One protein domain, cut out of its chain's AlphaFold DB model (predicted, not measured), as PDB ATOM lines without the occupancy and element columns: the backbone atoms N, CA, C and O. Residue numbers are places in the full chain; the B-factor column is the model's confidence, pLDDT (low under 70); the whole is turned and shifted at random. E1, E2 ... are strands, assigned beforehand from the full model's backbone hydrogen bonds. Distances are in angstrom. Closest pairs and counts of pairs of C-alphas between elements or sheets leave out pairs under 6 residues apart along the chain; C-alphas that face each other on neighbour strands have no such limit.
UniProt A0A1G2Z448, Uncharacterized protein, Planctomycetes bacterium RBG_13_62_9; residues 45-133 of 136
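AT A GLANCE: This is residues 45 to 133 of the 136 residues of an uncharacterized protein of Planctomycetes bacterium RBG_13_62_9 (UniProt A0A1G2Z448). Two long two-stranded ribbons, E2 with E3 and E1 with E4, meet at a corner in one strongly twisted sheet, joined there by a short pairing of E3 and E4; a small separate hairpin, E5 and E6, is set off from both ribbons. The structure is open, with few contacts between its parts, and the tip of the E2 and E3 hairpin, residues 83 to 88, sticks out. The printed part has 89 residues with six named strands, E1 to E6 in chain order, and no named helix; the class is all strand. The larger sheet has the order E1, E4, E3, E2 and the smaller one E5, E6, both antiparallel. The whole is loose, with a radius of gyration of the C-alphas of 17.3 A and spans of 54 by 39 by 22 A.

IN THESE COORDINATES: In the larger sheet, E2 is residues 76 to 84, 26.1 A long, and E3 is residues 87 to 95, 25.7 A long. E4 is residues 101 to 108, 19.0 A long, and bends by 68 degrees at residue 104. E1 is residues 50 to 57, 21.8 A long, and begins at C-alpha 50 (27.599, 12.502, 29.522). In the smaller sheet, E5 is residues 117 to 121, and E6 is residues 127 to 132, ending at C-alpha 132 (14.347, 30.210, 38.369).

HOW THE PARTS SIT: E2 and E3 form a hairpin, antiparallel at 158 degrees, with N 80 and O 91 2.9 A apart and N 91 and O 80 2.8 A apart, within hydrogen-bond range. E3 and E4 also form a hairpin; their C-alphas 95 and 101 face each other at 4.6 A, and N 102 and O 94 are 2.8 A apart. E2, E3 and E4 make a meander, each strand the antiparallel neighbour of the one before. E1 and E4 are antiparallel at 155 degrees, with N 52 and O 107 2.9 A apart and N 103 and O 54 2.8 A apart. E1 to E4 form a Greek key, a meander of three strands with E1 as the antiparallel neighbour of E4. The edge strands are E1 and E2, and the strands' lines turn by 123 degrees from edge to edge. Residues 107 to 108 of E4 also pair with residues 111 to 112, antiparallel. E5 and E6 form a hairpin, antiparallel at 168 degrees, with N 118 and O 131 2.8 A apart. E5 is apart from E1, E2, E3 and E4, and so is E6.

THE WHOLE: The C-alphas of Thr 64 and Ala 124, the two farthest apart, are 56.1 A from each other. The printed part has no cut. The link from E1 to E2, residues 58 to 75, is long. The mean pLDDT of the printed part is 87.3, and one residue, Ser 63, is under 70.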
ATOM      1  N   ASP A  45      24.509   8.488  30.980       93.50
ATOM      2  CA  ASP A  45      23.154   7.955  31.144       93.50
ATOM      3  C   ASP A  45      22.819   6.868  30.102       93.50
ATOM      4  O   ASP A  45      23.559   6.630  29.147       93.50
ATOM      5  N   GLY A  46      21.668   6.207  30.256       94.88
ATOM      6  CA  GLY A  46      21.214   5.160  29.328       94.88
ATOM      7  C   GLY A  46      20.907   5.644  27.902       94.88
ATOM      8  O   GLY A  46      20.609   4.830  27.035       94.88
ATOM      9  N   ARG A  47      20.964   6.957  27.647       95.00
ATOM     10  CA  ARG A  47      20.800   7.571  26.320       95.00
ATOM     11  C   ARG A  47      22.140   8.032  25.736       95.00
ATOM     12  O   ARG A  47      22.142   8.709  24.711       95.00
ATOM     13  N   GLY A  48      23.257   7.704  26.384       94.88
ATOM     14  CA  GLY A  48      24.595   8.098  25.952       94.88
ATOM     15  C   GLY A  48      24.954   9.553  26.256       94.88
ATOM     16  O   GLY A  48      25.992  10.011  25.788       94.88
ATOM     17  N   ASN A  49      24.140  10.294  27.021       95.88
ATOM     18  CA  ASN A  49      24.540  11.640  27.430       95.88
ATOM     19  C   ASN A  49      25.536  11.554  28.577       95.88
ATOM     20  O   ASN A  49      25.298  10.848  29.556       95.88
ATOM     21  N   VAL A  50      26.603  12.331  28.471       95.19
ATOM     22  CA  VAL A  50      27.599  12.502  29.522       95.19
ATOM     23  C   VAL A  50      27.157  13.643  30.429       95.19
ATOM     24  O   VAL A  50      26.825  14.730  29.952       95.19
ATOM     25  N   TRP A  51      27.125  13.384  31.728       93.12
ATOM     26  CA  TRP A  51      26.773  14.342  32.763       93.12
ATOM     27  C   TRP A  51      27.989  14.622  33.627       93.12
ATOM     28  O   TRP A  51      28.527  13.683  34.210       93.12
ATOM     29  N   ASP A  52      28.385  15.890  33.734       93.50
ATOM     30  CA  ASP A  52      29.582  16.291  34.473       93.50
ATOM     31  C   ASP A  52      29.270  17.289  35.593       93.50
ATOM     32  O   ASP A  52      28.444  18.195  35.435       93.50
ATOM     33  N   LEU A  53      29.993  17.134  36.702       91.81
ATOM     34  CA  LEU A  53      30.076  18.078  37.814       91.81
ATOM     35  C   LEU A  53      31.528  18.504  38.001       91.81
ATOM     36  O   LEU A  53      32.403  17.661  38.200       91.81
ATOM     37  N   ASP A  54      31.779  19.809  37.986       91.38
ATOM     38  CA  ASP A  54      33.104  20.348  38.286       91.38
ATOM     39  C   ASP A  54      33.303  20.449  39.795       91.38
ATOM     40  O   ASP A  54      32.406  20.874  40.527       91.38
ATOM     41  N   ARG A  55      34.502  20.130  40.274       90.12
ATOM     42  CA  ARG A  55      34.855  20.343  41.675       90.12
ATOM     43  C   ARG A  55      34.960  21.841  41.983       90.12
ATOM     44  O   ARG A  55      35.518  22.621  41.210       90.12
ATOM     45  N   ALA A  56      34.426  22.229  43.132       89.12
ATOM     46  CA  ALA A  56      34.537  23.565  43.704       89.12
ATOM     47  C   ALA A  56      35.692  23.668  44.720       89.12
ATOM     48  O   ALA A  56      36.291  24.733  44.837       89.12
ATOM     49  N   GLY A  57      36.033  22.577  45.417       86.56
ATOM     50  CA  GLY A  57      37.119  22.528  46.405       86.56
ATOM     51  C   GLY A  57      36.926  21.412  47.436       86.56
ATOM     52  O   GLY A  57      36.171  20.483  47.173       86.56
ATOM     53  N   GLY A  58      37.598  21.518  48.591       83.31
ATOM     54  CA  GLY A  58      37.435  20.641  49.770       83.31
ATOM     55  C   GLY A  58      37.967  19.211  49.608       83.31
ATOM     56  O   GLY A  58      37.976  18.698  48.500       83.31
ATOM     57  N   GLY A  59      38.379  18.553  50.695       77.56
ATOM     58  CA  GLY A  59      38.742  17.125  50.728       77.56
ATOM     59  C   GLY A  59      40.074  16.707  50.069       77.56
ATOM     60  O   GLY A  59      40.551  17.311  49.103       77.56
ATOM     61  N   ASP A  60      40.637  15.616  50.588       75.44
ATOM     62  CA  ASP A  60      41.645  14.730  49.986       75.44
ATOM     63  C   ASP A  60      41.234  14.185  48.610       75.44
ATOM     64  O   ASP A  60      40.411  13.277  48.561       75.44
ATOM     65  N   LEU A  61      41.813  14.644  47.485       74.81
ATOM     66  CA  LEU A  61      41.690  13.865  46.235       74.81
ATOM     67  C   LEU A  61      42.367  12.506  46.382       74.81
ATOM     68  O   LEU A  61      41.801  11.489  45.992       74.81
ATOM     69  N   VAL A  62      43.559  12.520  46.982       71.38
ATOM     70  CA  VAL A  62      44.416  11.361  47.191       71.38
ATOM     71  C   VAL A  62      44.366  10.997  48.669       71.38
ATOM     72  O   VAL A  62      44.994  11.660  49.488       71.38
ATOM     73  N   SER A  63      43.646   9.929  49.015       69.25
ATOM     74  CA  SER A  63      43.785   9.316  50.340       69.25
ATOM     75  C   SER A  63      45.100   8.539  50.407       69.25
ATOM     76  O   SER A  63      45.386   7.718  49.531       69.25
ATOM     77  N   THR A  64      45.897   8.781  51.447       74.75
ATOM     78  CA  THR A  64      47.083   7.974  51.781       74.75
ATOM     79  C   THR A  64      46.719   6.686  52.522       74.75
ATOM     80  O   THR A  64      47.519   5.752  52.541       74.75
ATOM     81  N   ASP A  65      45.507   6.605  53.080       80.12
ATOM     82  CA  ASP A  65      44.941   5.380  53.638       80.12
ATOM     83  C   ASP A  65      44.205   4.598  52.532       80.12
ATOM     84  O   ASP A  65      43.205   5.098  51.996       80.12
ATOM     85  N   PRO A  66      44.649   3.376  52.177       78.94
ATOM     86  CA  PRO A  66      43.974   2.542  51.183       78.94
ATOM     87  C   PRO A  66      42.553   2.119  51.589       78.94
ATOM     88  O   PRO A  66      41.769   1.747  50.710       78.94
ATOM     89  N   ASN A  67      42.213   2.197  52.879       84.31
ATOM     90  CA  ASN A  67      40.874   1.929  53.411       84.31
ATOM     91  C   ASN A  67      40.061   3.209  53.676       84.31
ATOM     92  O   ASN A  67      38.895   3.120  54.061       84.31
ATOM     93  N   GLY A  68      40.658   4.386  53.468       80.06
ATOM     94  CA  GLY A  68      40.003   5.677  53.653       80.06
ATOM     95  C   GLY A  68      38.975   6.002  52.558       80.06
ATOM     96  O   GLY A  68      38.972   5.375  51.489       80.06
ATOM     97  N   PRO A  69      38.094   6.994  52.799       81.19
ATOM     98  CA  PRO A  69      37.139   7.462  51.800       81.19
ATOM     99  C   PRO A  69      37.859   7.984  50.552       81.19
ATOM    100  O   PRO A  69      38.912   8.618  50.633       81.19
ATOM    101  N   LYS A  70      37.287   7.703  49.377       84.88
ATOM    102  CA  LYS A  70      37.861   8.090  48.082       84.88
ATOM    103  C   LYS A  70      37.059   9.238  47.496       84.88
ATOM    104  O   LYS A  70      35.841   9.132  47.417       84.88
ATOM    105  N   ALA A  71      37.739  10.277  47.017       87.06
ATOM    106  CA  ALA A  71      37.075  11.355  46.298       87.06
ATOM    107  C   ALA A  71      36.235  10.809  45.129       87.06
ATOM    108  O   ALA A  71      36.667   9.933  44.371       87.06
ATOM    109  N   GLY A  72      35.036  11.353  44.984       86.56
ATOM    110  CA  GLY A  72      34.036  10.997  44.005       86.56
ATOM    111  C   GLY A  72      32.730  10.475  44.623       86.56
ATOM    112  O   GLY A  72      32.419  10.699  45.794       86.56
ATOM    113  N   PRO A  73      31.918   9.783  43.802       86.81
ATOM    114  CA  PRO A  73      30.605   9.275  44.191       86.81
ATOM    115  C   PRO A  73      30.620   8.303  45.384       86.81
ATOM    116  O   PRO A  73      31.595   7.572  45.533       86.81
ATOM    117  N   PRO A  74      29.500   8.160  46.130       90.06
ATOM    118  CA  PRO A  74      28.233   8.842  45.902       90.06
ATOM    119  C   PRO A  74      28.311  10.318  46.284       90.06
ATOM    120  O   PRO A  74      29.007  10.700  47.215       90.06
ATOM    121  N   ILE A  75      27.573  11.131  45.532       89.38
ATOM    122  CA  ILE A  75      27.429  12.554  45.811       89.38
ATOM    123  C   ILE A  75      26.226  12.729  46.731       89.38
ATOM    124  O   ILE A  75      25.105  12.352  46.375       89.38
ATOM    125  N   LEU A  76      26.466  13.293  47.906       92.19
ATOM    126  CA  LEU A  76      25.447  13.743  48.833       92.19
ATOM    127  C   LEU A  76      24.985  15.145  48.426       92.19
ATOM    128  O   LEU A  76      25.792  16.059  48.261       92.19
ATOM    129  N   VAL A  77      23.673  15.311  48.272       89.62
ATOM    130  CA  VAL A  77      23.045  16.599  47.963       89.62
ATOM    131  C   VAL A  77      22.434  17.148  49.243       89.62
ATOM    132  O   VAL A  77      21.529  16.532  49.810       89.62
ATOM    133  N   LYS A  78      22.923  18.300  49.697       89.38
ATOM    134  CA  LYS A  78      22.384  19.033  50.847       89.38
ATOM    135  C   LYS A  78      21.819  20.368  50.367       89.38
ATOM    136  O   LYS A  78      22.304  20.943  49.393       89.38
ATOM    137  N   THR A  79      20.809  20.872  51.060       85.19
ATOM    138  CA  THR A  79      20.323  22.245  50.883       85.19
ATOM    139  C   THR A  79      21.014  23.155  51.883       85.19
ATOM    140  O   THR A  79      21.070  22.820  53.065       85.19
ATOM    141  N   ASP A  80      21.482  24.308  51.422       84.50
ATOM    142  CA  ASP A  80      21.935  25.393  52.288       84.50
ATOM    143  C   ASP A  80      20.880  26.497  52.262       84.50
ATOM    144  O   ASP A  80      20.535  26.992  51.191       84.50
ATOM    145  N   VAL A  81      20.301  26.825  53.415       85.00
ATOM    146  CA  VAL A  81      19.194  27.782  53.504       85.00
ATOM    147  C   VAL A  81      19.621  28.949  54.369       85.00
ATOM    148  O   VAL A  81      19.804  28.812  55.577       85.00
ATOM    149  N   PHE A  82      19.710  30.120  53.751       86.19
ATOM    150  CA  PHE A  82      20.008  31.369  54.427       86.19
ATOM    151  C   PHE A  82      18.779  32.274  54.415       86.19
ATOM    152  O   PHE A  82      18.174  32.483  53.366       86.19
ATOM    153  N   ARG A  83      18.391  32.819  55.570       87.88
ATOM    154  CA  ARG A  83      17.220  33.696  55.692       87.88
ATOM    155  C   ARG A  83      17.628  35.068  56.209       87.88
ATOM    156  O   ARG A  83      18.227  35.164  57.277       87.88
ATOM    157  N   THR A  84      17.196  36.111  55.509       88.25
ATOM    158  CA  THR A  84      17.379  37.510  55.907       88.25
ATOM    159  C   THR A  84      16.030  38.217  55.860       88.25
ATOM    160  O   THR A  84      15.508  38.535  54.796       88.25
ATOM    161  N   GLY A  85      15.427  38.445  57.030       88.62
ATOM    162  CA  GLY A  85      14.094  39.046  57.130       88.62
ATOM    163  C   GLY A  85      13.011  38.203  56.441       88.62
ATOM    164  O   GLY A  85      12.741  37.063  56.840       88.62
ATOM    165  N   ALA A  86      12.372  38.786  55.423       85.12
ATOM    166  CA  ALA A  86      11.350  38.130  54.607       85.12
ATOM    167  C   ALA A  86      11.932  37.306  53.442       85.12
ATOM    168  O   ALA A  86      11.198  36.544  52.817       85.12
ATOM    169  N   GLU A  87      13.229  37.432  53.161       79.50
ATOM    170  CA  GLU A  87      13.890  36.747  52.054       79.50
ATOM    171  C   GLU A  87      14.558  35.455  52.528       79.50
ATOM    172  O   GLU A  87      15.131  35.389  53.620       79.50
ATOM    173  N   ALA A  88      14.510  34.425  51.684       78.06
ATOM    174  CA  ALA A  88      15.257  33.190  51.863       78.06
ATOM    175  C   ALA A  88      16.048  32.882  50.588       78.06
ATOM    176  O   ALA A  88      15.504  32.904  49.487       78.06
ATOM    177  N   SER A  89      17.332  32.586  50.749       77.75
ATOM    178  CA  SER A  89      18.207  32.040  49.717       77.75
ATOM    179  C   SER A  89      18.369  30.549  49.962       77.75
ATOM    180  O   SER A  89      18.693  30.134  51.073       77.75
ATOM    181  N   ILE A  90      18.133  29.746  48.929       77.81
ATOM    182  CA  ILE A  90      18.294  28.293  48.977       77.81
ATOM    183  C   ILE A  90      19.377  27.923  47.966       77.81
ATOM    184  O   ILE A  90      19.174  28.030  46.757       77.81
ATOM    185  N   GLY A  91      20.535  27.524  48.477       79.81
ATOM    186  CA  GLY A  91      21.639  26.954  47.721       79.81
ATOM    187  C   GLY A  91      21.658  25.428  47.797       79.81
ATOM    188  O   GLY A  91      20.949  24.802  48.590       79.81
ATOM    189  N   LEU A  92      22.508  24.823  46.970       85.19
ATOM    190  CA  LEU A  92      22.817  23.398  47.024       85.19
ATOM    191  C   LEU A  92      24.290  23.211  47.362       85.19
ATOM    192  O   LEU A  92      25.154  23.834  46.744       85.19
ATOM    193  N   ILE A  93      24.562  22.298  48.286       89.06
ATOM    194  CA  ILE A  93      25.900  21.784  48.558       89.06
ATOM    195  C   ILE A  93      25.952  20.365  48.000       89.06
ATOM    196  O   ILE A  93      25.147  19.507  48.369       89.06
ATOM    197  N   LEU A  94      26.895  20.130  47.093       91.75
ATOM    198  CA  LEU A  94      27.178  18.818  46.524       91.75
ATOM    199  C   LEU A  94      28.492  18.325  47.115       91.75
ATOM    200  O   LEU A  94      29.524  18.943  46.868       91.75
ATOM    201  N   GLU A  95      28.460  17.241  47.881       92.88
ATOM    202  CA  GLU A  95      29.614  16.730  48.630       92.88
ATOM    203  C   GLU A  95      29.856  15.261  48.278       92.88
ATOM    204  O   GLU A  95      28.912  14.474  48.272       92.88
ATOM    205  N   GLY A  96      31.086  14.880  47.945       91.19
ATOM    206  CA  GLY A  96      31.447  13.477  47.741       91.19
ATOM    207  C   GLY A  96      32.075  12.838  48.982       91.19
ATOM    208  O   GLY A  96      32.109  13.436  50.059       91.19
ATOM    209  N   GLN A  97      32.517  11.585  48.867       90.94
ATOM    210  CA  GLN A  97      32.825  10.760  50.047       90.94
ATOM    211  C   GLN A  97      33.976  11.289  50.908       90.94
ATOM    212  O   GLN A  97      33.992  11.037  52.113       90.94
ATOM    213  N   ALA A  98      34.954  11.967  50.304       89.69
ATOM    214  CA  ALA A  98      36.126  12.490  51.004       89.69
ATOM    215  C   ALA A  98      35.939  13.961  51.430       89.69
ATOM    216  O   ALA A  98      36.906  14.636  51.793       89.69
ATOM    217  N   GLY A  99      34.697  14.463  51.411       89.31
ATOM    218  CA  GLY A  99      34.358  15.837  51.787       89.31
ATOM    219  C   GLY A  99      34.652  16.867  50.695       89.31
ATOM    220  O   GLY A  99      34.586  18.075  50.940       89.31
ATOM    221  N   GLU A 100      34.988  16.422  49.487       91.69
ATOM    222  CA  GLU A 100      35.130  17.299  48.340       91.69
ATOM    223  C   GLU A 100      33.787  17.842  47.868       91.69
ATOM    224  O   GLU A 100      32.785  17.136  47.804       91.69
ATOM    225  N   GLN A 101      33.783  19.125  47.524       92.88
ATOM    226  CA  GLN A 101      32.603  19.865  47.119       92.88
ATOM    227  C   GLN A 101      32.587  20.087  45.612       92.88
ATOM    228  O   GLN A 101      33.623  20.360  44.997       92.88
ATOM    229  N   TYR A 102      31.396  20.047  45.025       91.19
ATOM    230  CA  TYR A 102      31.164  20.255  43.599       91.19
ATOM    231  C   TYR A 102      30.308  21.489  43.346       91.19
ATOM    232  O   TYR A 102      29.437  21.850  44.138       91.19
ATOM    233  N   ARG A 103      30.546  22.138  42.204       89.62
ATOM    234  CA  ARG A 103      29.713  23.243  41.737       89.62
ATOM    235  C   ARG A 103      28.320  22.706  41.397       89.62
ATOM    236  O   ARG A 103      28.225  21.676  40.730       89.62
ATOM    237  N   PRO A 104      27.242  23.425  41.748       84.31
ATOM    238  CA  PRO A 104      25.876  23.016  41.419       84.31
ATOM    239  C   PRO A 104      25.546  23.132  39.920       84.31
ATOM    240  O   PRO A 104      24.460  22.749  39.491       84.31
ATOM    241  N   VAL A 105      26.475  23.645  39.107       88.44
ATOM    242  CA  VAL A 105      26.333  23.745  37.653       88.44
ATOM    243  C   VAL A 105      26.590  22.382  37.015       88.44
ATOM    244  O   VAL A 105      27.732  21.940  36.891       88.44
ATOM    245  N   VAL A 106      25.519  21.741  36.555       88.81
ATOM    246  CA  VAL A 106      25.592  20.467  35.834       88.81
ATOM    247  C   VAL A 106      25.875  20.714  34.353       88.81
ATOM    248  O   VAL A 106      25.203  21.533  33.717       88.81
ATOM    249  N   LYS A 107      26.816  19.970  33.766       93.06
ATOM    250  CA  LYS A 107      27.036  19.957  32.313       93.06
ATOM    251  C   LYS A 107      26.429  18.705  31.696       93.06
ATOM    252  O   LYS A 107      26.551  17.617  32.246       93.06
ATOM    253  N   LYS A 108      25.801  18.864  30.534       95.00
ATOM    254  CA  LYS A 108      25.341  17.769  29.680       95.00
ATOM    255  C   LYS A 108      26.117  17.818  28.374       95.00
ATOM    256  O   LYS A 108      26.036  18.819  27.663       95.00
ATOM    257  N   ASN A 109      26.841  16.753  28.050       94.50
ATOM    258  CA  ASN A 109      27.704  16.664  26.871       94.50
ATOM    259  C   ASN A 109      28.649  17.882  26.786       94.50
ATOM    260  O   ASN A 109      28.719  18.559  25.762       94.50
ATOM    261  N   GLY A 110      29.286  18.233  27.911       91.75
ATOM    262  CA  GLY A 110      30.170  19.399  28.034       91.75
ATOM    263  C   GLY A 110      29.477  20.770  28.082       91.75
ATOM    264  O   GLY A 110      30.140  21.766  28.360       91.75
ATOM    265  N   THR A 111      28.160  20.851  27.863       93.62
ATOM    266  CA  THR A 111      27.419  22.123  27.852       93.62
ATOM    267  C   THR A 111      26.746  22.381  29.204       93.62
ATOM    268  O   THR A 111      25.954  21.537  29.638       93.62
ATOM    269  N   PRO A 112      26.998  23.524  29.871       91.31
ATOM    270  CA  PRO A 112      26.299  23.895  31.100       91.31
ATOM    271  C   PRO A 112      24.781  23.913  30.912       91.31
ATOM    272  O   PRO A 112      24.265  24.412  29.908       91.31
ATOM    273  N   ARG A 113      24.050  23.367  31.881       89.88
ATOM    274  CA  ARG A 113      22.589  23.427  31.918       89.88
ATOM    275  C   ARG A 113      22.138  24.692  32.632       89.88
ATOM    276  O   ARG A 113      22.783  25.142  33.575       89.88
ATOM    277  N   SER A 114      21.006  25.234  32.192       84.81
ATOM    278  CA  SER A 114      20.321  26.307  32.905       84.81
ATOM    279  C   SER A 114      20.005  25.881  34.336       84.81
ATOM    280  O   SER A 114      19.868  24.688  34.625       84.81
ATOM    281  N   ALA A 115      19.886  26.864  35.222       79.88
ATOM    282  CA  ALA A 115      19.424  26.620  36.573       79.88
ATOM    283  C   ALA A 115      18.030  25.976  36.577       79.88
ATOM    284  O   ALA A 115      17.253  26.197  35.639       79.88
ATOM    285  N   PRO A 116      17.715  25.151  37.591       77.19
ATOM    286  CA  PRO A 116      16.375  24.609  37.751       77.19
ATOM    287  C   PRO A 116      15.340  25.732  37.864       77.19
ATOM    288  O   PRO A 116      15.624  26.813  38.386       77.19
ATOM    289  N   THR A 117      14.126  25.456  37.405       83.62
ATOM    290  CA  THR A 117      12.975  26.333  37.618       83.62
ATOM    291  C   THR A 117      12.251  25.946  38.908       83.62
ATOM    292  O   THR A 117      12.267  24.783  39.322       83.62
ATOM    293  N   LEU A 118      11.628  26.925  39.556       82.12
ATOM    294  CA  LEU A 118      10.788  26.762  40.737       82.12
ATOM    295  C   LEU A 118       9.354  27.146  40.382       82.12
ATOM    296  O   LEU A 118       9.112  28.186  39.776       82.12
ATOM    297  N   LYS A 119       8.399  26.329  40.822       90.56
ATOM    298  CA  LYS A 119       6.974  26.621  40.710       90.56
ATOM    299  C   LYS A 119       6.281  26.326  42.034       90.56
ATOM    300  O   LYS A 119       6.329  25.194  42.511       90.56
ATOM    301  N   ILE A 120       5.630  27.334  42.608       83.94
ATOM    302  CA  ILE A 120       4.774  27.192  43.788       83.94
ATOM    303  C   ILE A 120       3.331  27.177  43.302       83.94
ATOM    304  O   ILE A 120       2.897  28.091  42.597       83.94
ATOM    305  N   VAL A 121       2.590  26.139  43.677       91.00
ATOM    306  CA  VAL A 121       1.173  25.980  43.341       91.00
ATOM    307  C   VAL A 121       0.327  25.932  44.607       91.00
ATOM    308  O   VAL A 121       0.801  25.476  45.647       91.00
ATOM    309  N   ASN A 122      -0.915  26.409  44.530       91.62
ATOM    310  CA  ASN A 122      -1.897  26.181  45.587       91.62
ATOM    311  C   ASN A 122      -2.487  24.763  45.501       91.62
ATOM    312  O   ASN A 122      -2.193  24.002  44.578       91.62
ATOM    313  N   GLU A 123      -3.356  24.419  46.451       94.00
ATOM    314  CA  GLU A 123      -4.011  23.104  46.515       94.00
ATOM    315  C   GLU A 123      -4.863  22.789  45.277       94.00
ATOM    316  O   GLU A 123      -4.976  21.633  44.876       94.00
ATOM    317  N   ALA A 124      -5.411  23.814  44.620       96.81
ATOM    318  CA  ALA A 124      -6.161  23.673  43.374       96.81
ATOM    319  C   ALA A 124      -5.257  23.527  42.129       96.81
ATOM    320  O   ALA A 124      -5.760  23.480  41.006       96.81
ATOM    321  N   GLY A 125      -3.930  23.489  42.297       93.38
ATOM    322  CA  GLY A 125      -2.952  23.398  41.210       93.38
ATOM    323  C   GLY A 125      -2.703  24.715  40.466       93.38
ATOM    324  O   GLY A 125      -1.990  24.726  39.459       93.38
ATOM    325  N   GLN A 126      -3.258  25.834  40.940       96.06
ATOM    326  CA  GLN A 126      -3.008  27.153  40.357       96.06
ATOM    327  C   GLN A 126      -1.619  27.646  40.751       96.06
ATOM    328  O   GLN A 126      -1.183  27.483  41.887       96.06
ATOM    329  N   VAL A 127      -0.930  28.279  39.808       94.69
ATOM    330  CA  VAL A 127       0.419  28.815  40.012       94.69
ATOM    331  C   VAL A 127       0.344  30.089  40.841       94.69
ATOM    332  O   VAL A 127      -0.305  31.045  40.429       94.69
ATOM    333  N   LEU A 128       1.012  30.100  41.991       90.56
ATOM    334  CA  LEU A 128       1.162  31.290  42.829       90.56
ATOM    335  C   LEU A 128       2.446  32.047  42.485       90.56
ATOM    336  O   LEU A 128       2.453  33.274  42.461       90.56
ATOM    337  N   VAL A 129       3.528  31.307  42.220       88.00
ATOM    338  CA  VAL A 129       4.848  31.846  41.873       88.00
ATOM    339  C   VAL A 129       5.523  30.909  40.876       88.00
ATOM    340  O   VAL A 129       5.461  29.687  41.026       88.00
ATOM    341  N   GLU A 130       6.195  31.481  39.884       91.56
ATOM    342  CA  GLU A 130       7.092  30.780  38.968       91.56
ATOM    343  C   GLU A 130       8.374  31.598  38.832       91.56
ATOM    344  O   GLU A 130       8.320  32.797  38.567       91.56
ATOM    345  N   ASP A 131       9.520  30.964  39.068       85.88
ATOM    346  CA  ASP A 131      10.827  31.620  39.034       85.88
ATOM    347  C   ASP A 131      11.923  30.615  38.637       85.88
ATOM    348  O   ASP A 131      11.660  29.441  38.361       85.88
ATOM    349  N   SER A 132      13.175  31.055  38.580       82.81
ATOM    350  CA  SER A 132      14.347  30.210  38.369       82.81
ATOM    351  C   SER A 132      15.381  30.446  39.454       82.81
ATOM    352  O   SER A 132      15.639  31.582  39.856       82.81
ATOM    353  N   PHE A 133      16.038  29.371  39.887       75.31
ATOM    354  CA  PHE A 133      17.231  29.522  40.710       75.31
ATOM    355  C   PHE A 133      18.293  30.298  39.922       75.31
ATOM    356  O   PHE A 133      18.364  30.231  38.694       75.31
TER     357      PHE A 133